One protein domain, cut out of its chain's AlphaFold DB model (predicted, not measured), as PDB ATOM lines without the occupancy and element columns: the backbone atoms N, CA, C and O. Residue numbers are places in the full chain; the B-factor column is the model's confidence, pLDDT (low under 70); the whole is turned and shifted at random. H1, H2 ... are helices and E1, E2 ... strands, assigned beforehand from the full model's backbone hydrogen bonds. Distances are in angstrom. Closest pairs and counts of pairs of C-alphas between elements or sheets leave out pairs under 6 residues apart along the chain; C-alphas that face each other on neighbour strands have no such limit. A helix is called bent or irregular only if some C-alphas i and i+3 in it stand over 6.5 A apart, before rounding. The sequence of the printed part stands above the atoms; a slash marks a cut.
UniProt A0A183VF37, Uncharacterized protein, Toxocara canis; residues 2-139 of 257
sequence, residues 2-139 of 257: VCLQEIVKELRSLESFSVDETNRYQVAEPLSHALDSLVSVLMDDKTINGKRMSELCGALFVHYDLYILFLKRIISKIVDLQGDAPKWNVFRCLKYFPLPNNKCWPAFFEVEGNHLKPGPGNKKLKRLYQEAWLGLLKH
ATOM      1  N   VAL A   2     140.196 109.341 130.182       60.50
ATOM      2  CA  VAL A   2     141.261 108.498 130.757       60.50
ATOM      3  C   VAL A   2     140.624 107.329 131.507       60.50
ATOM      4  O   VAL A   2     139.664 107.521 132.258       60.50
ATOM      5  N   CYS A   3     141.104 106.116 131.251       80.12
ATOM      6  CA  CYS A   3     140.619 104.906 131.901       80.12
ATOM      7  C   CYS A   3     141.147 104.835 133.342       80.12
ATOM      8  O   CYS A   3     142.299 105.168 133.601       80.12
ATOM      9  N   LEU A   4     140.350 104.346 134.299       85.06
ATOM     10  CA  LEU A   4     140.806 104.169 135.688       85.06
ATOM     11  C   LEU A   4     142.077 103.306 135.780       85.06
ATOM     12  O   LEU A   4     142.949 103.562 136.604       85.06
ATOM     13  N   GLN A   5     142.193 102.309 134.901       85.19
ATOM     14  CA  GLN A   5     143.378 101.456 134.800       85.19
ATOM     15  C   GLN A   5     144.621 102.238 134.357       85.19
ATOM     16  O   GLN A   5     145.717 101.949 134.829       85.19
ATOM     17  N   GLU A   6     144.458 103.244 133.495       86.94
ATOM     18  CA  GLU A   6     145.552 104.132 133.086       86.94
ATOM     19  C   GLU A   6     145.998 104.995 134.264       86.94
ATOM     20  O   GLU A   6     147.185 105.015 134.554       86.94
ATOM     21  N   ILE A   7     145.062 105.578 135.026       87.69
ATOM     22  CA  ILE A   7     145.382 106.365 136.233       87.69
ATOM     23  C   ILE A   7     146.169 105.519 137.242       87.69
ATOM     24  O   ILE A   7     147.195 105.951 137.761       87.69
ATOM     25  N   VAL A   8     145.707 104.297 137.523       90.56
ATOM     26  CA  VAL A   8     146.395 103.388 138.452       90.56
ATOM     27  C   VAL A   8     147.784 103.025 137.929       90.56
ATOM     28  O   VAL A   8     148.741 103.020 138.702       90.56
ATOM     29  N   LYS A   9     147.914 102.729 136.632       90.69
ATOM     30  CA  LYS A   9     149.197 102.395 136.004       90.69
ATOM     31  C   LYS A   9     150.171 103.572 136.052       90.69
ATOM     32  O   LYS A   9     151.327 103.372 136.414       90.69
ATOM     33  N   GLU A  10     149.703 104.772 135.728       90.44
ATOM     34  CA  GLU A  10     150.483 106.005 135.798       90.44
ATOM     35  C   GLU A  10     150.959 106.248 137.227       90.44
ATOM     36  O   GLU A  10     152.165 106.337 137.442       90.44
ATOM     37  N   LEU A  11     150.060 106.214 138.219       92.19
ATOM     38  CA  LEU A  11     150.419 106.375 139.631       92.19
ATOM     39  C   LEU A  11     151.465 105.357 140.097       92.19
ATOM     40  O   LEU A  11     152.355 105.725 140.856       92.19
ATOM     41  N   ARG A  12     151.395 104.099 139.641       91.31
ATOM     42  CA  ARG A  12     152.406 103.073 139.968       91.31
ATOM     43  C   ARG A  12     153.772 103.342 139.347       91.31
ATOM     44  O   ARG A  12     154.765 102.865 139.881       91.31
ATOM     45  N   SER A  13     153.815 104.037 138.215       91.19
ATOM     46  CA  SER A  13     155.061 104.347 137.509       91.19
ATOM     47  C   SER A  13     155.767 105.602 138.027       91.19
ATOM     48  O   SER A  13     156.925 105.825 137.686       91.19
ATOM     49  N   LEU A  14     155.082 106.419 138.835       92.12
ATOM     50  CA  LEU A  14     155.653 107.634 139.405       92.12
ATOM     51  C   LEU A  14     156.669 107.316 140.499       92.12
ATOM     52  O   LEU A  14     156.496 106.393 141.296       92.12
ATOM     53  N   GLU A  15     157.683 108.172 140.602       90.06
ATOM     54  CA  GLU A  15     158.486 108.251 141.813       90.06
ATOM     55  C   GLU A  15     157.578 108.675 142.974       90.06
ATOM     56  O   GLU A  15     156.927 109.721 142.928       90.06
ATOM     57  N   SER A  16     157.483 107.823 143.997       89.75
ATOM     58  CA  SER A  16     156.533 107.999 145.097       89.75
ATOM     59  C   SER A  16     157.137 108.704 146.309       89.75
ATOM     60  O   SER A  16     156.487 109.539 146.939       89.75
ATOM     61  N   PHE A  17     158.385 108.378 146.647       91.44
ATOM     62  CA  PHE A  17     159.082 108.924 147.807       91.44
ATOM     63  C   PHE A  17     160.521 109.251 147.433       91.44
ATOM     64  O   PHE A  17     161.176 108.440 146.786       91.44
ATOM     65  N   SER A  18     160.996 110.409 147.880       88.50
ATOM     66  CA  SER A  18     162.373 110.865 147.705       88.50
ATOM     67  C   SER A  18     162.974 111.247 149.055       88.50
ATOM     68  O   SER A  18     162.261 111.384 150.054       88.50
ATOM     69  N   VAL A  19     164.296 111.368 149.110       88.62
ATOM     70  CA  VAL A  19     165.022 111.782 150.313       88.62
ATOM     71  C   VAL A  19     165.260 113.288 150.240       88.62
ATOM     72  O   VAL A  19     165.732 113.788 149.221       88.62
ATOM     73  N   ASP A  20     164.895 114.012 151.296       85.50
ATOM     74  CA  ASP A  20     165.143 115.448 151.406       85.50
ATOM     75  C   ASP A  20     166.612 115.761 151.760       85.50
ATOM     76  O   ASP A  20     167.403 114.880 152.102       85.50
ATOM     77  N   GLU A  21     166.981 117.044 151.733       83.62
ATOM     78  CA  GLU A  21     168.323 117.520 152.118       83.62
ATOM     79  C   GLU A  21     168.709 117.151 153.567       83.62
ATOM     80  O   GLU A  21     169.886 117.156 153.924       83.62
ATOM     81  N   THR A  22     167.730 116.794 154.407       85.25
ATOM     82  CA  THR A  22     167.910 116.365 155.804       85.25
ATOM     83  C   THR A  22     167.958 114.842 155.973       85.25
ATOM     84  O   THR A  22     167.894 114.342 157.097       85.25
ATOM     85  N   ASN A  23     168.090 114.099 154.871       84.00
ATOM     86  CA  ASN A  23     168.112 112.640 154.822       84.00
ATOM     87  C   ASN A  23     166.825 111.973 155.354       84.00
ATOM     88  O   ASN A  23     166.860 110.872 155.909       84.00
ATOM     89  N   ARG A  24     165.673 112.642 155.213       85.56
ATOM     90  CA  ARG A  24     164.352 112.115 155.580       85.56
ATOM     91  C   ARG A  24     163.515 111.845 154.339       85.56
ATOM     92  O   ARG A  24     163.514 112.617 153.387       85.56
ATOM     93  N   TYR A  25     162.756 110.754 154.373       87.75
ATOM     94  CA  TYR A  25     161.825 110.435 153.297       87.75
ATOM     95  C   TYR A  25     160.652 111.415 153.269       87.75
ATOM     96  O   TYR A  25     159.950 111.595 154.266       87.75
ATOM     97  N   GLN A  26     160.392 111.974 152.093       90.00
ATOM     98  CA  GLN A  26     159.239 112.807 151.787       90.00
ATOM     99  C   GLN A  26     158.498 112.272 150.560       90.00
ATOM    100  O   GLN A  26     158.993 111.412 149.836       90.00
ATOM    101  N   VAL A  27     157.277 112.756 150.345       92.31
ATOM    102  CA  VAL A  27     156.521 112.445 149.125       92.31
ATOM    103  C   VAL A  27     157.226 113.123 147.958       92.31
ATOM    104  O   VAL A  27     157.461 114.328 148.020       92.31
ATOM    105  N   ALA A  28     157.558 112.363 146.920       93.38
ATOM    106  CA  ALA A  28     158.249 112.910 145.761       93.38
ATOM    107  C   ALA A  28     157.350 113.896 144.994       93.38
ATOM    108  O   ALA A  28     156.117 113.777 144.993       93.38
ATOM    109  N   GLU A  29     157.973 114.868 144.327       93.50
ATOM    110  CA  GLU A  29     157.277 115.927 143.588       93.50
ATOM    111  C   GLU A  29     156.282 115.382 142.541       93.50
ATOM    112  O   GLU A  29     155.136 115.842 142.549       93.50
ATOM    113  N   PRO A  30     156.614 114.354 141.724       94.00
ATOM    114  CA  PRO A  30     155.679 113.823 140.730       94.00
ATOM    115  C   PRO A  30     154.399 113.261 141.358       94.00
ATOM    116  O   PRO A  30     153.293 113.550 140.892       94.00
ATOM    117  N   LEU A  31     154.528 112.501 142.452       94.38
ATOM    118  CA  LEU A  31     153.373 111.984 143.183       94.38
ATOM    119  C   LEU A  31     152.580 113.114 143.846       94.38
ATOM    120  O   LEU A  31     151.349 113.074 143.838       94.38
ATOM    121  N   SER A  32     153.251 114.129 144.401       94.19
ATOM    122  CA  SER A  32     152.543 115.275 144.976       94.19
ATOM    123  C   SER A  32     151.699 115.985 143.927       94.19
ATOM    124  O   SER A  32     150.500 116.150 144.139       94.19
ATOM    125  N   HIS A  33     152.288 116.311 142.776       94.75
ATOM    126  CA  HIS A  33     151.599 116.982 141.680       94.75
ATOM    127  C   HIS A  33     150.411 116.162 141.152       94.75
ATOM    128  O   HIS A  33     149.333 116.711 140.903       94.75
ATOM    129  N   ALA A  34     150.563 114.839 141.018       94.50
ATOM    130  CA  ALA A  34     149.476 113.955 140.598       94.50
ATOM    131  C   ALA A  34     148.304 113.958 141.599       94.50
ATOM    132  O   ALA A  34     147.139 114.040 141.203       94.50
ATOM    133  N   LEU A  35     148.598 113.917 142.901       94.50
ATOM    134  CA  LEU A  35     147.573 113.977 143.946       94.50
ATOM    135  C   LEU A  35     146.906 115.353 144.025       94.50
ATOM    136  O   LEU A  35     145.691 115.425 144.203       94.50
ATOM    137  N   ASP A  36     147.667 116.433 143.861       94.50
ATOM    138  CA  ASP A  36     147.136 117.799 143.838       94.50
ATOM    139  C   ASP A  36     146.231 118.013 142.614       94.50
ATOM    140  O   ASP A  36     145.166 118.618 142.731       94.50
ATOM    141  N   SER A  37     146.587 117.419 141.469       92.94
ATOM    142  CA  SER A  37     145.748 117.391 140.264       92.94
ATOM    143  C   SER A  37     144.447 116.611 140.482       92.94
ATOM    144  O   SER A  37     143.387 117.007 140.006       92.94
ATOM    145  N   LEU A  38     144.482 115.508 141.235       92.38
ATOM    146  CA  LEU A  38     143.262 114.773 141.577       92.38
ATOM    147  C   LEU A  38     142.343 115.595 142.493       92.38
ATOM    148  O   LEU A  38     141.124 115.573 142.328       92.38
ATOM    149  N   VAL A  39     142.916 116.332 143.448       93.94
ATOM    150  CA  VAL A  39     142.151 117.232 144.321       93.94
ATOM    151  C   VAL A  39     141.580 118.402 143.524       93.94
ATOM    152  O   VAL A  39     140.409 118.721 143.713       93.94
ATOM    153  N   SER A  40     142.333 119.004 142.600       92.75
ATOM    154  CA  SER A  40     141.836 120.119 141.782       92.75
ATOM    155  C   SER A  40     140.640 119.719 140.916       92.75
ATOM    156  O   SER A  40     139.690 120.488 140.813       92.75
ATOM    157  N   VAL A  41     140.610 118.483 140.404       92.62
ATOM    158  CA  VAL A  41     139.441 117.928 139.698       92.62
ATOM    159  C   VAL A  41     138.199 117.868 140.593       92.62
ATOM    160  O   VAL A  41     137.089 118.076 140.107       92.62
ATOM    161  N   LEU A  42     138.345 117.621 141.901       92.44
ATOM    162  CA  LEU A  42     137.208 117.694 142.826       92.44
ATOM    163  C   LEU A  42     136.726 119.126 143.058       92.44
ATOM    164  O   LEU A  42     135.536 119.318 143.304       92.44
ATOM    165  N   MET A  43     137.642 120.095 143.006       91.88
ATOM    166  CA  MET A  43     137.359 121.516 143.221       91.88
ATOM    167  C   MET A  43     136.823 122.224 141.964       91.88
ATOM    168  O   MET A  43     136.490 123.400 142.040       91.88
ATOM    169  N   ASP A  44     136.748 121.535 140.823       91.94
ATOM    170  CA  ASP A  44     136.210 122.072 139.568       91.94
ATOM    171  C   ASP A  44     134.676 122.237 139.636       91.94
ATOM    172  O   ASP A  44     133.962 121.475 140.300       91.94
ATOM    173  N   ASP A  45     134.146 123.186 138.867       91.38
ATOM    174  CA  ASP A  45     132.716 123.501 138.760       91.38
ATOM    175  C   ASP A  45     131.908 122.411 138.031       91.38
ATOM    176  O   ASP A  45     130.681 122.478 137.899       91.38
ATOM    177  N   LYS A  46     132.577 121.357 137.558       92.31
ATOM    178  CA  LYS A  46     131.944 120.204 136.916       92.31
ATOM    179  C   LYS A  46     131.645 119.112 137.931       92.31
ATOM    180  O   LYS A  46     132.532 118.534 138.553       92.31
ATOM    181  N   THR A  47     130.368 118.743 138.030       90.38
ATOM    182  CA  THR A  47     129.979 117.607 138.875       90.38
ATOM    183  C   THR A  47     130.485 116.284 138.300       90.38
ATOM    184  O   THR A  47     130.268 115.951 137.132       90.38
ATOM    185  N   ILE A  48     131.126 115.485 139.144       91.19
ATOM    186  CA  ILE A  48     131.653 114.171 138.783       91.19
ATOM    187  C   ILE A  48     130.563 113.126 138.997       91.19
ATOM    188  O   ILE A  48     129.918 113.073 140.048       91.19
ATOM    189  N   ASN A  49     130.352 112.261 138.004       92.06
ATOM    190  CA  ASN A  49     129.378 111.174 138.087       92.06
ATOM    191  C   ASN A  49     129.665 110.252 139.294       92.06
ATOM    192  O   ASN A  49     130.800 109.829 139.504       92.06
ATOM    193  N   GLY A  50     128.622 109.897 140.056       90.62
ATOM    194  CA  GLY A  50     128.752 109.071 141.262       90.62
ATOM    195  C   GLY A  50     129.351 107.682 141.020       90.62
ATOM    196  O   GLY A  50     130.148 107.228 141.834       90.62
ATOM    197  N   LYS A  51     129.053 107.035 139.884       91.69
ATOM    198  CA  LYS A  51     129.650 105.744 139.509       91.69
ATOM    199  C   LYS A  51     131.161 105.875 139.325       91.69
ATOM    200  O   LYS A  51     131.912 105.109 139.914       91.69
ATOM    201  N   ARG A  52     131.603 106.903 138.591       90.75
ATOM    202  CA  ARG A  52     133.035 107.187 138.393       90.75
ATOM    203  C   ARG A  52     133.743 107.493 139.710       90.75
ATOM    204  O   ARG A  52     134.834 106.990 139.937       90.75
ATOM    205  N   MET A  53     133.112 108.287 140.578       93.31
ATOM    206  CA  MET A  53     133.656 108.578 141.907       93.31
ATOM    207  C   MET A  53     133.808 107.299 142.735       93.31
ATOM    208  O   MET A  53     134.853 107.070 143.328       93.31
ATOM    209  N   SER A  54     132.788 106.438 142.732       94.38
ATOM    210  CA  SER A  54     132.821 105.165 143.453       94.38
ATOM    211  C   SER A  54     133.919 104.231 142.947       94.38
ATOM    212  O   SER A  54     134.596 103.606 143.758       94.38
ATOM    213  N   GLU A  55     134.100 104.128 141.629       92.81
ATOM    214  CA  GLU A  55     135.162 103.320 141.019       92.81
ATOM    215  C   GLU A  55     136.551 103.859 141.392       92.81
ATOM    216  O   GLU A  55     137.419 103.093 141.807       92.81
ATOM    217  N   LEU A  56     136.741 105.180 141.324       92.88
ATOM    218  CA  LEU A  56     137.991 105.837 141.707       92.88
ATOM    219  C   LEU A  56     138.321 105.618 143.190       92.88
ATOM    220  O   LEU A  56     139.424 105.177 143.518       92.88
ATOM    221  N   CYS A  57     137.362 105.869 144.087       93.81
ATOM    222  CA  CYS A  57     137.556 105.665 145.520       93.81
ATOM    223  C   CYS A  57     137.832 104.194 145.862       93.81
ATOM    224  O   CYS A  57     138.706 103.913 146.680       93.81
ATOM    225  N   GLY A  58     137.125 103.263 145.214       91.94
ATOM    226  CA  GLY A  58     137.301 101.825 145.415       91.94
ATOM    227  C   GLY A  58     138.633 101.281 144.893       91.94
ATOM    228  O   GLY A  58     139.139 100.309 145.443       91.94
ATOM    229  N   ALA A  59     139.225 101.904 143.871       92.25
ATOM    230  CA  ALA A  59     140.520 101.485 143.339       92.25
ATOM    231  C   ALA A  59     141.709 102.095 144.095       92.25
ATOM    232  O   ALA A  59     142.710 101.417 144.307       92.25
ATOM    233  N   LEU A  60     141.622 103.369 144.494       93.19
ATOM    234  CA  LEU A  60     142.764 104.095 145.062       93.19
ATOM    235  C   LEU A  60     142.775 104.083 146.590       93.19
ATOM    236  O   LEU A  60     143.812 103.851 147.210       93.19
ATOM    237  N   PHE A  61     141.628 104.322 147.223       93.69
ATOM    238  CA  PHE A  61     141.567 104.599 148.662       93.69
ATOM    239  C   PHE A  61     141.326 103.352 149.516       93.69
ATOM    240  O   PHE A  61     141.144 103.456 150.724       93.69
ATOM    241  N   VAL A  62     141.385 102.162 148.915       92.44
ATOM    242  CA  VAL A  62     141.549 100.896 149.652       92.44
ATOM    243  C   VAL A  62     142.979 100.705 150.167       92.44
ATOM    244  O   VAL A  62     143.224  99.823 150.987       92.44
ATOM    245  N   HIS A  63     143.912 101.552 149.720       94.06
ATOM    246  CA  HIS A  63     145.298 101.577 150.164       94.06
ATOM    247  C   HIS A  63     145.536 102.708 151.170       94.06
ATOM    248  O   HIS A  63     145.160 103.860 150.931       94.06
ATOM    249  N   TYR A  64     146.148 102.398 152.317       94.00
ATOM    250  CA  TYR A  64     146.215 103.355 153.433       94.00
ATOM    251  C   TYR A  64     147.086 104.582 153.137       94.00
ATOM    252  O   TYR A  64     146.840 105.660 153.674       94.00
ATOM    253  N   ASP A  65     148.130 104.427 152.331       94.62
ATOM    254  CA  ASP A  65     149.074 105.482 151.982       94.62
ATOM    255  C   ASP A  65     148.403 106.525 151.086       94.62
ATOM    256  O   ASP A  65     148.368 107.700 151.453       94.62
ATOM    257  N   LEU A  66     147.768 106.095 149.993       95.50
ATOM    258  CA  LEU A  66     146.960 106.964 149.137       95.50
ATOM    259  C   LEU A  66     145.809 107.611 149.911       95.50
ATOM    260  O   LEU A  66     145.586 108.810 149.769       95.50
ATOM    261  N   TYR A  67     145.135 106.865 150.790       95.38
ATOM    262  CA  TYR A  67     144.094 107.409 151.664       95.38
ATOM    263  C   TYR A  67     144.615 108.563 152.533       95.38
ATOM    264  O   TYR A  67     144.016 109.637 152.575       95.38
ATOM    265  N   ILE A  68     145.747 108.365 153.221       95.69
ATOM    266  CA  ILE A  68     146.353 109.386 154.089       95.69
ATOM    267  C   ILE A  68     146.789 110.598 153.271       95.69
ATOM    268  O   ILE A  68     146.519 111.734 153.665       95.69
ATOM    269  N   LEU A  69     147.506 110.364 152.171       96.31
ATOM    270  CA  LEU A  69     148.065 111.425 151.339       96.31
ATOM    271  C   LEU A  69     146.977 112.274 150.693       96.31
ATOM    272  O   LEU A  69     147.128 113.494 150.614       96.31
ATOM    273  N   PHE A  70     145.891 111.637 150.264       96.44
ATOM    274  CA  PHE A  70     144.759 112.315 149.664       96.44
ATOM    275  C   PHE A  70     143.957 113.105 150.695       96.44
ATOM    276  O   PHE A  70     143.731 114.298 150.504       96.44
ATOM    277  N   LEU A  71     143.579 112.491 151.825       95.94
ATOM    278  CA  LEU A  71     142.781 113.195 152.830       95.94
ATOM    279  C   LEU A  71     143.516 114.405 153.412       95.94
ATOM    280  O   LEU A  71     142.905 115.448 153.607       95.94
ATOM    281  N   LYS A  72     144.834 114.324 153.630       96.00
ATOM    282  CA  LYS A  72     145.617 115.492 154.062       96.00
ATOM    283  C   LYS A  72     145.474 116.691 153.119       96.00
ATOM    284  O   LYS A  72     145.439 117.821 153.591       96.00
ATOM    285  N   ARG A  73     145.397 116.441 151.809       95.56
ATOM    286  CA  ARG A  73     145.242 117.481 150.783       95.56
ATOM    287  C   ARG A  73     143.805 117.963 150.661       95.56
ATOM    288  O   ARG A  73     143.582 119.155 150.507       95.56
ATOM    289  N   ILE A  74     142.821 117.067 150.753       94.88
ATOM    290  CA  ILE A  74     141.421 117.496 150.681       94.88
ATOM    291  C   ILE A  74     141.054 118.348 151.902       94.88
ATOM    292  O   ILE A  74     140.423 119.382 151.739       94.88
ATOM    293  N   ILE A  75     141.520 117.990 153.105       95.19
ATOM    294  CA  ILE A  75     141.261 118.751 154.340       95.19
ATOM    295  C   ILE A  75     141.757 120.196 154.214       95.19
ATOM    296  O   ILE A  75     141.051 121.110 154.628       95.19
ATOM    297  N   SER A  76     142.933 120.414 153.615       92.75
ATOM    298  CA  SER A  76     143.468 121.768 153.430       92.75
ATOM    299  C   SER A  76     142.725 122.585 152.373       92.75
ATOM    300  O   SER A  76     142.843 123.803 152.387       92.75
ATOM    301  N   LYS A  77     141.966 121.943 151.476       92.25
ATOM    302  CA  LYS A  77     141.212 122.601 150.395       92.25
ATOM    303  C   LYS A  77     139.718 122.724 150.659       92.25
ATOM    304  O   LYS A  77     139.077 123.581 150.066       92.25
ATOM    305  N   ILE A  78     139.162 121.901 151.548       91.75
ATOM    306  CA  ILE A  78     137.728 121.908 151.854       91.75
ATOM    307  C   ILE A  78     137.275 123.283 152.345       91.75
ATOM    308  O   ILE A  78     136.228 123.739 151.921       91.75
ATOM    309  N   VAL A  79     138.083 123.975 153.151       85.31
ATOM    310  CA  VAL A  79     137.750 125.314 153.674       85.31
ATOM    311  C   VAL A  79     137.479 126.332 152.553       85.31
ATOM    312  O   VAL A  79     136.662 127.234 152.726       85.31
ATOM    313  N   ASP A  80     138.104 126.148 151.391       86.31
ATOM    314  CA  ASP A  80     138.030 127.064 150.254       86.31
ATOM    315  C   ASP A  80     136.922 126.691 149.250       86.31
ATOM    316  O   ASP A  80     136.865 127.264 148.162       86.31
ATOM    317  N   LEU A  81     136.037 125.734 149.569       88.88
ATOM    318  CA  LEU A  81     135.001 125.273 148.638       88.88
ATOM    319  C   LEU A  81     134.040 126.398 148.240       88.88
ATOM    320  O   LEU A  81     133.197 126.836 149.026       88.88
ATOM    321  N   GLN A  82     134.104 126.783 146.968       85.31
ATOM    322  CA  GLN A  82     133.164 127.701 146.333       85.31
ATOM    323  C   GLN A  82     132.241 126.945 145.376       85.31
ATOM    324  O   GLN A  82     132.617 125.928 144.803       85.31
ATOM    325  N   GLY A  83     131.012 127.434 145.220       89.25
ATOM    326  CA  GLY A  83     130.031 126.826 144.320       89.25
ATOM    327  C   GLY A  83     129.442 125.499 144.814       89.25
ATOM    328  O   GLY A  83     129.834 124.932 145.835       89.25
ATOM    329  N   ASP A  84     128.435 125.015 144.093       92.06
ATOM    330  CA  ASP A  84     127.675 123.821 144.478       92.06
ATOM    331  C   ASP A  84     128.345 122.534 144.001       92.06
ATOM    332  O   ASP A  84     128.322 121.516 144.700       92.06
ATOM    333  N   ALA A  85     128.952 122.561 142.813       94.06
ATOM    334  CA  ALA A  85     129.557 121.384 142.209       94.06
ATOM    335  C   ALA A  85     130.746 120.837 143.023       94.06
ATOM    336  O   ALA A  85     130.718 119.637 143.321       94.06
ATOM    337  N   PRO A  86     131.700 121.664 143.498       94.19
ATOM    338  CA  PRO A  86     132.769 121.196 144.381       94.19
ATOM    339  C   PRO A  86     132.253 120.572 145.682       94.19
ATOM    340  O   PRO A  86     132.702 119.498 146.082       94.19
ATOM    341  N   LYS A  87     131.227 121.167 146.308       94.50
ATOM    342  CA  LYS A  87     130.588 120.619 147.522       94.50
ATOM    343  C   LYS A  87     129.986 119.235 147.266       94.50
ATOM    344  O   LYS A  87     130.174 118.312 148.060       94.50
ATOM    345  N   TRP A  88     129.309 119.060 146.129       95.88
ATOM    346  CA  TRP A  88     128.796 117.758 145.696       95.88
ATOM    347  C   TRP A  88     129.908 116.747 145.405       95.88
ATOM    348  O   TRP A  88     129.768 115.576 145.765       95.88
ATOM    349  N   ASN A  89     130.993 117.174 144.761       95.88
ATOM    350  CA  ASN A  89     132.134 116.321 144.439       95.88
ATOM    351  C   ASN A  89     132.821 115.819 145.709       95.88
ATOM    352  O   ASN A  89     133.030 114.613 145.846       95.88
ATOM    353  N   VAL A  90     133.093 116.711 146.667       95.88
ATOM    354  CA  VAL A  90     133.664 116.351 147.971       95.88
ATOM    355  C   VAL A  90     132.728 115.426 148.738       95.88
ATOM    356  O   VAL A  90     133.176 114.379 149.199       95.88
ATOM    357  N   PHE A  91     131.429 115.733 148.817       96.44
ATOM    358  CA  PHE A  91     130.465 114.840 149.465       96.44
ATOM    359  C   PHE A  91     130.460 113.442 148.840       96.44
ATOM    360  O   PHE A  91     130.536 112.451 149.560       96.44
ATOM    361  N   ARG A  92     130.392 113.337 147.505       96.12
ATOM    362  CA  ARG A  92     130.419 112.039 146.809       96.12
ATOM    363  C   ARG A  92     131.723 111.304 147.075       96.12
ATOM    364  O   ARG A  92     131.687 110.106 147.326       96.12
ATOM    365  N   CYS A  93     132.845 112.015 147.050       96.06
ATOM    366  CA  CYS A  93     134.144 111.453 147.371       96.06
ATOM    367  C   CYS A  93     134.125 110.857 148.786       96.06
ATOM    368  O   CYS A  93     134.252 109.646 148.932       96.06
ATOM    369  N   LEU A  94     133.824 111.656 149.817       96.31
ATOM    370  CA  LEU A  94     133.757 111.196 151.211       96.31
ATOM    371  C   LEU A  94     132.721 110.086 151.440       96.31
ATOM    372  O   LEU A  94     132.945 109.194 152.254       96.31
ATOM    373  N   LYS A  95     131.606 110.105 150.704       95.44
ATOM    374  CA  LYS A  95     130.592 109.047 150.720       95.44
ATOM    375  C   LYS A  95     131.141 107.714 150.208       95.44
ATOM    376  O   LYS A  95     130.821 106.680 150.781       95.44
ATOM    377  N   TYR A  96     131.920 107.720 149.129       95.31
ATOM    378  CA  TYR A  96     132.463 106.498 148.523       95.31
ATOM    379  C   TYR A  96     133.840 106.097 149.064       95.31
ATOM    380  O   TYR A  96     134.328 105.012 148.751       95.31
ATOM    381  N   PHE A  97     134.456 106.945 149.884       93.19
ATOM    382  CA  PHE A  97     135.659 106.614 150.629       93.19
ATOM    383  C   PHE A  97     135.429 105.348 151.475       93.19
ATOM    384  O   PHE A  97     134.422 105.263 152.185       93.19
ATOM    385  N   PRO A  98     136.342 104.357 151.446       91.88
ATOM    386  CA  PRO A  98     136.217 103.192 152.309       91.88
ATOM    387  C   PRO A  98     136.165 103.617 153.783       91.88
ATOM    388  O   PRO A  98     136.974 104.432 154.239       91.88
ATOM    389  N   LEU A  99     135.200 103.079 154.535       91.19
ATOM    390  CA  LEU A  99     135.056 103.416 155.951       91.19
ATOM    391  C   LEU A  99     136.286 102.917 156.720       91.19
ATOM    392  O   LEU A  99     136.592 101.723 156.619       91.19
ATOM    393  N   PRO A 100     136.962 103.772 157.514       88.00
ATOM    394  CA  PRO A 100     138.152 103.401 158.271       88.00
ATOM    395  C   PRO A 100     137.775 102.475 159.440       88.00
ATOM    396  O   PRO A 100     137.676 102.880 160.595       88.00
ATOM    397  N   ASN A 101     137.526 101.207 159.126       82.75
ATOM    398  CA  ASN A 101     137.241 100.144 160.082       82.75
ATOM    399  C   ASN A 101     138.544  99.593 160.687       82.75
ATOM    400  O   ASN A 101     139.625 100.116 160.443       82.75
ATOM    401  N   ASN A 102     138.460  98.526 161.479       73.69
ATOM    402  CA  ASN A 102     139.640  97.923 162.107       73.69
ATOM    403  C   ASN A 102     140.399  96.947 161.180       73.69
ATOM    404  O   ASN A 102     141.312  96.268 161.646       73.69
ATOM    405  N   LYS A 103     140.038  96.838 159.890       80.25
ATOM    406  CA  LYS A 103     140.741  95.950 158.950       80.25
ATOM    407  C   LYS A 103     142.122  96.517 158.622       80.25
ATOM    408  O   LYS A 103     142.281  97.725 158.465       80.25
ATOM    409  N   CYS A 104     143.110  95.638 158.476       73.62
ATOM    410  CA  CYS A 104     144.420  96.022 157.961       73.62
ATOM    411  C   CYS A 104     144.304  96.304 156.462       73.62
ATOM    412  O   CYS A 104     143.730  95.496 155.730       73.62
ATOM    413  N   TRP A 105     144.790  97.460 156.021       85.88
ATOM    414  CA  TRP A 105     144.761  97.853 154.614       85.88
ATOM    415  C   TRP A 105     146.180  97.791 154.053       85.88
ATOM    416  O   TRP A 105     147.114  98.161 154.769       85.88
ATOM    417  N   PRO A 106     146.365  97.323 152.810       91.19
ATOM    418  CA  PRO A 106     147.681  97.262 152.189       91.19
ATOM    419  C   PRO A 106     148.180  98.657 151.792       91.19
ATOM    420  O   PRO A 106     147.399  99.603 151.655       91.19
ATOM    421  N   ALA A 107     149.490  98.785 151.593       93.25
ATOM    422  CA  ALA A 107     150.064  99.949 150.922       93.25
ATOM    423  C   ALA A 107     149.763  99.871 149.418       93.25
ATOM    424  O   ALA A 107     149.536  98.787 148.880       93.25
ATOM    425  N   PHE A 108     149.738 101.006 148.733       94.62
ATOM    426  CA  PHE A 108     149.795 101.047 147.276       94.62
ATOM    427  C   PHE A 108     151.248 101.016 146.797       94.62
ATOM    428  O   PHE A 108     151.552 100.348 145.806       94.62
ATOM    429  N   PHE A 109     152.127 101.724 147.517       93.19
ATOM    430  CA  PHE A 109     153.557 101.829 147.246       93.19
ATOM    431  C   PHE A 109     154.353 100.961 148.227       93.19
ATOM    432  O   PHE A 109     154.603 101.349 149.371       93.19
ATOM    433  N   GLU A 110     154.771  99.782 147.775       90.25
ATOM    434  CA  GLU A 110     155.592  98.835 148.541       90.25
ATOM    435  C   GLU A 110     157.088  99.143 148.374       90.25
ATOM    436  O   GLU A 110     157.848  98.369 147.801       90.25
ATOM    437  N   VAL A 111     157.507 100.322 148.837       88.62
ATOM    438  CA  VAL A 111     158.895 100.806 148.741       88.62
ATOM    439  C   VAL A 111     159.436 101.180 150.117       88.62
ATOM    440  O   VAL A 111     158.678 101.636 150.974       88.62
ATOM    441  N   GLU A 112     160.748 101.045 150.331       82.62
ATOM    442  CA  GLU A 112     161.390 101.350 151.625       82.62
ATOM    443  C   GLU A 112     161.155 102.797 152.092       82.62
ATOM    444  O   GLU A 112     161.020 103.050 153.288       82.62
ATOM    445  N   GLY A 113     161.025 103.745 151.156       82.38
ATOM    446  CA  GLY A 113     160.738 105.149 151.461       82.38
ATOM    447  C   GLY A 113     159.319 105.428 151.979       82.38
ATOM    448  O   GLY A 113     159.038 106.540 152.447       82.38
ATOM    449  N   ASN A 114     158.412 104.443 151.931       89.81
ATOM    450  CA  ASN A 114     157.051 104.596 152.432       89.81
ATOM    451  C   ASN A 114     157.019 104.559 153.966       89.81
ATOM    452  O   ASN A 114     156.868 103.525 154.615       89.81
ATOM    453  N   HIS A 115     157.127 105.741 154.560       88.06
ATOM    454  CA  HIS A 115     157.119 105.951 156.006       88.06
ATOM    455  C   HIS A 115     155.703 106.143 156.585       88.06
ATOM    456  O   HIS A 115     155.541 106.421 157.781       88.06
ATOM    457  N   LEU A 116     154.654 106.049 155.761       91.56
ATOM    458  CA  LEU A 116     153.279 106.242 156.207       91.56
ATOM    459  C   LEU A 116     152.797 105.024 156.993       91.56
ATOM    460  O   LEU A 116     153.113 103.883 156.690       91.56
ATOM    461  N   LYS A 117     151.997 105.273 158.033       89.56
ATOM    462  CA  LYS A 117     151.370 104.222 158.842       89.56
ATOM    463  C   LYS A 117     149.939 104.631 159.196       89.56
ATOM    464  O   LYS A 117     149.741 105.790 159.583       89.56
ATOM    465  N   PRO A 118     148.956 103.716 159.129       84.62
ATOM    466  CA  PRO A 118     147.564 104.007 159.490       84.62
ATOM    467  C   PRO A 118     147.343 104.148 161.010       84.62
ATOM    468  O   PRO A 118     146.309 104.653 161.459       84.62
ATOM    469  N   GLY A 119     148.339 103.764 161.814       84.06
ATOM    470  CA  GLY A 119     148.264 103.732 163.275       84.06
ATOM    471  C   GLY A 119     147.500 102.508 163.799       84.06
ATOM    472  O   GLY A 119     146.841 101.809 163.028       84.06
ATOM    473  N   PRO A 120     147.572 102.226 165.112       81.88
ATOM    474  CA  PRO A 120     146.886 101.081 165.704       81.88
ATOM    475  C   PRO A 120     145.372 101.215 165.517       81.88
ATOM    476  O   PRO A 120     144.808 102.272 165.812       81.88
ATOM    477  N   GLY A 121     144.722 100.167 165.003       81.50
ATOM    478  CA  GLY A 121     143.279 100.165 164.727       81.50
ATOM    479  C   GLY A 121     142.826 101.294 163.792       81.50
ATOM    480  O   GLY A 121     141.735 101.835 163.973       81.50
ATOM    481  N   ASN A 122     143.689 101.715 162.858       87.75
ATOM    482  CA  ASN A 122     143.433 102.786 161.893       87.75
ATOM    483  C   ASN A 122     143.084 104.146 162.524       87.75
ATOM    484  O   ASN A 122     142.436 104.984 161.893       87.75
ATOM    485  N   LYS A 123     143.543 104.416 163.758       90.06
ATOM    486  CA  LYS A 123     143.282 105.684 164.469       90.06
ATOM    487  C   LYS A 123     143.639 106.927 163.645       90.06
ATOM    488  O   LYS A 123     142.927 107.926 163.730       90.06
ATOM    489  N   LYS A 124     144.714 106.885 162.844       92.19
ATOM    490  CA  LYS A 124     145.104 108.016 161.985       92.19
ATOM    491  C   LYS A 124     144.131 108.200 160.822       92.19
ATOM    492  O   LYS A 124     143.772 109.335 160.530       92.19
ATOM    493  N   LEU A 125     143.681 107.105 160.201       93.12
ATOM    494  CA  LEU A 125     142.685 107.152 159.125       93.12
ATOM    495  C   LEU A 125     141.350 107.687 159.646       93.12
ATOM    496  O   LEU A 125     140.819 108.625 159.066       93.12
ATOM    497  N   LYS A 126     140.868 107.176 160.792       93.56
ATOM    498  CA  LYS A 126     139.645 107.664 161.456       93.56
ATOM    499  C   LYS A 126     139.711 109.162 161.750       93.56
ATOM    500  O   LYS A 126     138.754 109.882 161.496       93.56
ATOM    501  N   ARG A 127     140.860 109.645 162.246       95.31
ATOM    502  CA  ARG A 127     141.085 111.075 162.503       95.31
ATOM    503  C   ARG A 127     141.000 111.910 161.222       95.31
ATOM    504  O   ARG A 127     140.269 112.889 161.213       95.31
ATOM    505  N   LEU A 128     141.722 111.535 160.165       96.00
ATOM    506  CA  LEU A 128     141.713 112.282 158.899       96.00
ATOM    507  C   LEU A 128     140.332 112.253 158.235       96.00
ATOM    508  O   LEU A 128     139.859 113.269 157.741       96.00
ATOM    509  N   TYR A 129     139.662 111.101 158.263       96.12
ATOM    510  CA  TYR A 129     138.303 110.953 157.751       96.12
ATOM    511  C   TYR A 129     137.330 111.883 158.481       96.12
ATOM    512  O   TYR A 129     136.572 112.609 157.844       96.12
ATOM    513  N   GLN A 130     137.409 111.926 159.814       96.19
ATOM    514  CA  GLN A 130     136.631 112.858 160.621       96.19
ATOM    515  C   GLN A 130     136.958 114.318 160.310       96.19
ATOM    516  O   GLN A 130     136.039 115.107 160.141       96.19
ATOM    517  N   GLU A 131     138.236 114.692 160.225       96.44
ATOM    518  CA  GLU A 131     138.637 116.067 159.899       96.44
ATOM    519  C   GLU A 131     138.092 116.504 158.530       96.44
ATOM    520  O   GLU A 131     137.618 117.631 158.401       96.44
ATOM    521  N   ALA A 132     138.075 115.610 157.535       96.50
ATOM    522  CA  ALA A 132     137.500 115.897 156.224       96.50
ATOM    523  C   ALA A 132     135.973 116.082 156.280       96.50
ATOM    524  O   ALA A 132     135.453 117.040 155.709       96.50
ATOM    525  N   TRP A 133     135.255 115.214 157.005       96.31
ATOM    526  CA  TRP A 133     133.815 115.388 157.227       96.31
ATOM    527  C   TRP A 133     133.514 116.689 157.960       96.31
ATOM    528  O   TRP A 133     132.733 117.486 157.459       96.31
ATOM    529  N   LEU A 134     134.168 116.951 159.093       94.81
ATOM    530  CA  LEU A 134     133.973 118.188 159.850       94.81
ATOM    531  C   LEU A 134     134.307 119.426 159.016       94.81
ATOM    532  O   LEU A 134     133.608 120.424 159.130       94.81
ATOM    533  N   GLY A 135     135.324 119.364 158.151       93.69
ATOM    534  CA  GLY A 135     135.603 120.425 157.187       93.69
ATOM    535  C   GLY A 135     134.394 120.720 156.295       93.69
ATOM    536  O   GLY A 135     134.002 121.874 156.170       93.69
ATOM    537  N   LEU A 136     133.764 119.684 155.730       93.94
ATOM    538  CA  LEU A 136     132.582 119.845 154.879       93.94
ATOM    539  C   LEU A 136     131.368 120.353 155.675       93.94
ATOM    540  O   LEU A 136     130.623 121.195 155.178       93.94
ATOM    541  N   LEU A 137     131.170 119.857 156.902       92.25
ATOM    542  CA  LEU A 137     130.050 120.246 157.768       92.25
ATOM    543  C   LEU A 137     130.165 121.691 158.273       92.25
ATOM    544  O   LEU A 137     129.145 122.340 158.470       92.25
ATOM    545  N   LYS A 138     131.388 122.214 158.426       86.81
ATOM    546  CA  LYS A 138     131.661 123.597 158.852       86.81
ATOM    547  C   LYS A 138     131.253 124.665 157.836       86.81
ATOM    548  O   LYS A 138     131.327 125.846 158.161       86.81
ATOM    549  N   HIS A 139     130.803 124.294 156.637       74.69
ATOM    550  CA  HIS A 139     130.198 125.219 155.667       74.69
ATOM    551  C   HIS A 139     128.777 125.655 156.081       74.69
ATOM    552  O   HIS A 139     127.821 125.614 155.300       74.69
TER     553      HIS A 139
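Overview. This is residues 2 to 139 of the 257 residues of an uncharacterized protein of Toxocara canis (UniProt A0A183VF37). Look first for a small strand hairpin, E1 and E2, at one end of a compact cluster of helices. H4 is in its middle, H6 packs along H4, H2 crosses H4 on another side, H5 packs on H2, H3 and H6, and H1 packs on H3. The printed part has 138 residues, with named elements in the order H1, E1, E2, H2, H3, H4, H5, H6; the sheet, E1 - E2, is antiparallel, and the class is mostly helix. The whole is compact, with a radius of gyration of the C-alphas of 14.8 A and spans of 43 by 33 by 28 A.

Along the chain. Find C-alpha 17 at (159.082, 108.924, 147.807); E1, residues 17 to 19, begins there, and E2 is residues 25 to 27. Look next for H2, residues 29 to 43, 20.7 A long, H4, residues 64 to 78, 20.5 A, and H5, residues 84 to 96, 18.4 A. H1 is residues 4 to 13 and H3 residues 50 to 60. H6, residues 120 to 137, runs 26.7 A to C-alpha 137 at (130.050, 120.246, 157.768); it is irregular, with C-alphas 121 and 124 8.5 A apart.

Arrangement. Between E1 and E2, find N 18 and O 26 within hydrogen-bond range at 3.0 A. H2, with residues 35 to 39 alone, touches H4 at a steep tilt of 52 degrees; the closest C-alphas, Val 39 and Ile 74, are 6.4 A apart. H4 touches H6 at a shallow tilt of 23 degrees, closest at C-alphas Ile 75 and Ala 132, 5.1 A. Every O i to N i+4 pair is within range in H1, H2, H3 and H5, against 9 of 11 in H4 and 12 of 14 in H6.

Size, cuts and confidence. The C-alphas farthest apart, Asn 23 and Asp 84, are 43.2 A apart. The printed part has no cut; the link from H5 to H6, residues 97 to 119, is long. Residue 2 alone is under pLDDT 70.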